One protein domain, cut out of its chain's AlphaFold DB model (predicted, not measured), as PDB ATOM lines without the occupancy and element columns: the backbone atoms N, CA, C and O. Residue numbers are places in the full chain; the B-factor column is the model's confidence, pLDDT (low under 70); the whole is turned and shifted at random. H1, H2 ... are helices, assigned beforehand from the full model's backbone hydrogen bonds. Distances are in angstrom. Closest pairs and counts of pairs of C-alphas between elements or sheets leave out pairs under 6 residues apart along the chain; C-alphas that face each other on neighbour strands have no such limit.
ATOM      1  N   MET A 161     -36.091  58.563 -33.426       47.66
ATOM      2  CA  MET A 161     -35.019  57.677 -33.000       47.66
ATOM      3  C   MET A 161     -35.461  57.037 -31.673       47.66
ATOM      4  O   MET A 161     -35.673  57.768 -30.702       47.66
ATOM      5  N   PRO A 162     -35.656  55.703 -31.602       55.03
ATOM      6  CA  PRO A 162     -35.924  55.046 -30.334       55.03
ATOM      7  C   PRO A 162     -34.735  55.330 -29.424       55.03
ATOM      8  O   PRO A 162     -33.592  55.195 -29.855       55.03
ATOM      9  N   ASN A 163     -35.035  55.765 -28.203       60.12
ATOM     10  CA  ASN A 163     -34.102  56.126 -27.140       60.12
ATOM     11  C   ASN A 163     -32.728  55.414 -27.279       60.12
ATOM     12  O   ASN A 163     -32.693  54.178 -27.227       60.12
ATOM     13  N   PRO A 164     -31.599  56.133 -27.455       54.41
ATOM     14  CA  PRO A 164     -30.297  55.524 -27.766       54.41
ATOM     15  C   PRO A 164     -29.732  54.629 -26.646       54.41
ATOM     16  O   PRO A 164     -28.703  53.990 -26.840       54.41
ATOM     17  N   GLY A 165     -30.405  54.549 -25.492       60.91
ATOM     18  CA  GLY A 165     -30.043  53.693 -24.357       60.91
ATOM     19  C   GLY A 165     -30.744  52.326 -24.287       60.91
ATOM     20  O   GLY A 165     -30.562  51.619 -23.299       60.91
ATOM     21  N   GLY A 166     -31.571  51.950 -25.270       65.81
ATOM     22  CA  GLY A 166     -32.275  50.658 -25.274       65.81
ATOM     23  C   GLY A 166     -31.375  49.459 -25.605       65.81
ATOM     24  O   GLY A 166     -30.423  49.569 -26.375       65.81
ATOM     25  N   THR A 167     -31.686  48.279 -25.060       80.44
ATOM     26  CA  THR A 167     -30.968  47.029 -25.381       80.44
ATOM     27  C   THR A 167     -31.136  46.682 -26.869       80.44
ATOM     28  O   THR A 167     -32.207  46.909 -27.429       80.44
ATOM     29  N   VAL A 168     -30.141  46.049 -27.506       81.31
ATOM     30  CA  VAL A 168     -30.182  45.634 -28.933       81.31
ATOM     31  C   VAL A 168     -31.488  44.905 -29.299       81.31
ATOM     32  O   VAL A 168     -32.062  45.126 -30.363       81.31
ATOM     33  N   MET A 169     -32.025  44.097 -28.381       80.19
ATOM     34  CA  MET A 169     -33.297  43.386 -28.560       80.19
ATOM     35  C   MET A 169     -34.500  44.330 -28.744       80.19
ATOM     36  O   MET A 169     -35.395  44.056 -29.543       80.19
ATOM     37  N   GLN A 170     -34.528  45.453 -28.023       78.12
ATOM     38  CA  GLN A 170     -35.597  46.449 -28.119       78.12
ATOM     39  C   GLN A 170     -35.546  47.178 -29.465       78.12
ATOM     40  O   GLN A 170     -36.589  47.434 -30.064       78.12
ATOM     41  N   GLN A 171     -34.342  47.432 -29.987       78.94
ATOM     42  CA  GLN A 171     -34.154  48.026 -31.311       78.94
ATOM     43  C   GLN A 171     -34.609  47.074 -32.427       78.94
ATOM     44  O   GLN A 171     -35.340  47.487 -33.325       78.94
ATOM     45  N   ILE A 172     -34.255  45.784 -32.341       84.69
ATOM     46  CA  ILE A 172     -34.706  44.764 -33.302       84.69
ATOM     47  C   ILE A 172     -36.234  44.658 -33.297       84.69
ATOM     48  O   ILE A 172     -36.857  44.655 -34.360       84.69
ATOM     49  N   ARG A 173     -36.852  44.624 -32.111       85.81
ATOM     50  CA  ARG A 173     -38.312  44.567 -31.983       85.81
ATOM     51  C   ARG A 173     -38.990  45.792 -32.603       85.81
ATOM     52  O   ARG A 173     -39.918  45.622 -33.388       85.81
ATOM     53  N   ALA A 174     -38.486  46.996 -32.332       80.75
ATOM     54  CA  ALA A 174     -39.016  48.230 -32.913       80.75
ATOM     55  C   ALA A 174     -38.902  48.253 -34.450       80.75
ATOM     56  O   ALA A 174     -39.827  48.683 -35.143       80.75
ATOM     57  N   LEU A 175     -37.794  47.747 -35.004       83.50
ATOM     58  CA  LEU A 175     -37.610  47.632 -36.453       83.50
ATOM     59  C   LEU A 175     -38.596  46.639 -37.083       83.50
ATOM     60  O   LEU A 175     -39.141  46.920 -38.153       83.50
ATOM     61  N   ILE A 176     -38.861  45.508 -36.426       85.56
ATOM     62  CA  ILE A 176     -39.839  44.515 -36.894       85.56
ATOM     63  C   ILE A 176     -41.257  45.086 -36.836       85.56
ATOM     64  O   ILE A 176     -41.986  44.986 -37.823       85.56
ATOM     65  N   GLU A 177     -41.638  45.726 -35.729       85.56
ATOM     66  CA  GLU A 177     -42.960  46.346 -35.566       85.56
ATOM     67  C   GLU A 177     -43.200  47.434 -36.622       85.56
ATOM     68  O   GLU A 177     -44.241  47.441 -37.285       85.56
ATOM     69  N   ARG A 178     -42.203  48.289 -36.886       81.50
ATOM     70  CA  ARG A 178     -42.295  49.320 -37.931       81.50
ATOM     71  C   ARG A 178     -42.383  48.719 -39.337       81.50
ATOM     72  O   ARG A 178     -43.161  49.197 -40.169       81.50
ATOM     73  N   ARG A 179     -41.622  47.653 -39.614       79.88
ATOM     74  CA  ARG A 179     -41.659  46.950 -40.909       79.88
ATOM     75  C   ARG A 179     -42.999  46.241 -41.125       79.88
ATOM     76  O   ARG A 179     -43.519  46.279 -42.237       79.88
ATOM     77  N   ALA A 180     -43.584  45.666 -40.075       78.56
ATOM     78  CA  ALA A 180     -44.901  45.036 -40.112       78.56
ATOM     79  C   ALA A 180     -46.028  46.062 -40.307       78.56
ATOM     80  O   ALA A 180     -46.881  45.870 -41.169       78.56
ATOM     81  N   ALA A 181     -46.000  47.183 -39.582       80.81
ATOM     82  CA  ALA A 181     -46.976  48.261 -39.748       80.81
ATOM     83  C   ALA A 181     -46.963  48.831 -41.177       80.81
ATOM     84  O   ALA A 181     -48.015  49.027 -41.787       80.81
ATOM     85  N   THR A 182     -45.768  49.014 -41.747       78.00
ATOM     86  CA  THR A 182     -45.606  49.454 -43.143       78.00
ATOM     87  C   THR A 182     -46.122  48.397 -44.130       78.00
ATOM     88  O   THR A 182     -46.842  48.731 -45.067       78.00
ATOM     89  N   ALA A 183     -45.831  47.110 -43.895       72.94
ATOM     90  CA  ALA A 183     -46.296  46.010 -44.745       72.94
ATOM     91  C   ALA A 183     -47.827  45.831 -44.728       72.94
ATOM     92  O   ALA A 183     -48.418  45.484 -45.751       72.94
ATOM     93  N   LEU A 184     -48.477  46.087 -43.587       76.44
ATOM     94  CA  LEU A 184     -49.935  46.023 -43.457       76.44
ATOM     95  C   LEU A 184     -50.631  47.216 -44.125       76.44
ATOM     96  O   LEU A 184     -51.714  47.043 -44.685       76.44
ATOM     97  N   ARG A 185     -50.007  48.402 -44.103       80.06
ATOM     98  CA  ARG A 185     -50.556  49.613 -44.730       80.06
ATOM     99  C   ARG A 185     -50.512  49.541 -46.256       80.06
ATOM    100  O   ARG A 185     -51.496  49.887 -46.901       80.06
ATOM    101  N   ASP A 186     -49.434  48.998 -46.820       78.00
ATOM    102  CA  ASP A 186     -49.289  48.797 -48.264       78.00
ATOM    103  C   ASP A 186     -49.327  47.317 -48.655       78.00
ATOM    104  O   ASP A 186     -48.395  46.761 -49.249       78.00
ATOM    105  N   ARG A 187     -50.477  46.680 -48.395       73.75
ATOM    106  CA  ARG A 187     -50.740  45.284 -48.779       73.75
ATOM    107  C   ARG A 187     -50.434  45.030 -50.266       73.75
ATOM    108  O   ARG A 187     -49.948  43.968 -50.617       73.75
ATOM    109  N   LYS A 188     -50.628  46.009 -51.158       76.62
ATOM    110  CA  LYS A 188     -50.306  45.864 -52.593       76.62
ATOM    111  C   LYS A 188     -48.799  45.752 -52.866       76.62
ATOM    112  O   LYS A 188     -48.391  44.849 -53.591       76.62
ATOM    113  N   MET A 189     -47.978  46.620 -52.268       76.44
ATOM    114  CA  MET A 189     -46.514  46.587 -52.421       76.44
ATOM    115  C   MET A 189     -45.909  45.345 -51.769       76.44
ATOM    116  O   MET A 189     -44.997  44.745 -52.331       76.44
ATOM    117  N   PHE A 190     -46.437  44.927 -50.616       78.62
ATOM    118  CA  PHE A 190     -45.972  43.717 -49.942       78.62
ATOM    119  C   PHE A 190     -46.244  42.461 -50.779       78.62
ATOM    120  O   PHE A 190     -45.340  41.659 -51.013       78.62
ATOM    121  N   PHE A 191     -47.469  42.316 -51.290       79.56
ATOM    122  CA  PHE A 191     -47.813  41.187 -52.152       79.56
ATOM    123  C   PHE A 191     -47.007  41.211 -53.454       79.56
ATOM    124  O   PHE A 191     -46.506  40.167 -53.853       79.56
ATOM    125  N   LEU A 192     -46.802  42.376 -54.076       80.38
ATOM    126  CA  LEU A 192     -45.980  42.488 -55.283       80.38
ATOM    127  C   LEU A 192     -44.508  42.126 -55.015       80.38
ATOM    128  O   LEU A 192     -43.913  41.374 -55.784       80.38
ATOM    129  N   GLY A 193     -43.945  42.595 -53.899       81.19
ATOM    130  CA  GLY A 193     -42.563  42.320 -53.502       81.19
ATOM    131  C   GLY A 193     -42.296  40.858 -53.136       81.19
ATOM    132  O   GLY A 193     -41.208  40.361 -53.412       81.19
ATOM    133  N   CYS A 194     -43.270  40.147 -52.559       85.00
ATOM    134  CA  CYS A 194     -43.144  38.714 -52.266       85.00
ATOM    135  C   CYS A 194     -43.492  37.821 -53.464       85.00
ATOM    136  O   CYS A 194     -42.882  36.769 -53.636       85.00
ATOM    137  N   LEU A 195     -44.454  38.218 -54.299       86.69
ATOM    138  CA  LEU A 195     -44.911  37.412 -55.432       86.69
ATOM    139  C   LEU A 195     -43.895  37.412 -56.582       86.69
ATOM    140  O   LEU A 195     -43.652  36.363 -57.172       86.69
ATOM    141  N   LEU A 196     -43.264  38.554 -56.873       87.75
ATOM    142  CA  LEU A 196     -42.286  38.696 -57.955       87.75
ATOM    143  C   LEU A 196     -41.100  37.706 -57.863       87.75
ATOM    144  O   LEU A 196     -40.838  37.025 -58.855       87.75
ATOM    145  N   PRO A 197     -40.395  37.551 -56.719       90.62
ATOM    146  CA  PRO A 197     -39.301  36.587 -56.617       90.62
ATOM    147  C   PRO A 197     -39.793  35.138 -56.696       90.62
ATOM    148  O   PRO A 197     -39.129  34.311 -57.314       90.62
ATOM    149  N   VAL A 198     -40.965  34.821 -56.133       93.06
ATOM    150  CA  VAL A 198     -41.533  33.462 -56.190       93.06
ATOM    151  C   VAL A 198     -41.873  33.079 -57.629       93.06
ATOM    152  O   VAL A 198     -41.478  32.009 -58.091       93.06
ATOM    153  N   VAL A 199     -42.542  33.969 -58.364       93.81
ATOM    154  CA  VAL A 199     -42.852  33.766 -59.785       93.81
ATOM    155  C   VAL A 199     -41.567  33.667 -60.607       93.81
ATOM    156  O   VAL A 199     -41.458  32.780 -61.448       93.81
ATOM    157  N   GLY A 200     -40.567  34.507 -60.329       93.81
ATOM    158  CA  GLY A 200     -39.266  34.453 -61.001       93.81
ATOM    159  C   GLY A 200     -38.553  33.108 -60.831       93.81
ATOM    160  O   GLY A 200     -38.071  32.545 -61.814       93.81
ATOM    161  N   VAL A 201     -38.543  32.549 -59.617       95.19
ATOM    162  CA  VAL A 201     -37.957  31.223 -59.351       95.19
ATOM    163  C   VAL A 201     -38.719  30.123 -60.094       95.19
ATOM    164  O   VAL A 201     -38.092  29.274 -60.726       95.19
ATOM    165  N   PHE A 202     -40.055  30.150 -60.075       94.75
ATOM    166  CA  PHE A 202     -40.880  29.178 -60.802       94.75
ATOM    167  C   PHE A 202     -40.684  29.243 -62.325       94.75
ATOM    168  O   PHE A 202     -40.612  28.209 -62.993       94.75
TER     169      PHE A 202
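This is residues 161 to 202 of the 264 residues of the protein "Abca17 protein" of Symbiodinium natans (UniProt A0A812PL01). What shape is this? After a tail, residues 161 to 167, two helices, H1 then H2, meet at their ends as an L. What is it made of? The printed part has 42 residues, two named helices and no named strand: all helix. How spread out is it? It is extended, with a radius of gyration of the C-alphas of 14.6 A and spans of 45 by 21 by 11 A.

Where is H1? It runs over residues 168 to 185, 26.1 A long, from C-alpha 168 at (-30.182, 45.634, -28.933). Where is H2? It runs over residues 187 to 202, 22.4 A long, to C-alpha 202 at (-40.880, 29.178, -60.802).

How do they meet? H1 and H2 only just touch, with 3 pairs of C-alphas within 8 A, and only at the corner by their tight link; the closest C-alphas, of Ala 183 and Phe 190, are 5.7 A apart. At what angle? They are about perpendicular, at 85 degrees. Are the backbones paired? Every O i to N i+4 pair is within hydrogen-bond range in H1, and 10 of 12 in H2.

How large is it? The C-alphas farthest apart, of Gly 165 and Phe 202, are 45.2 A apart, and the printed part has no cut. Where is confidence low? Residues 161 to 166 have pLDDT under 70.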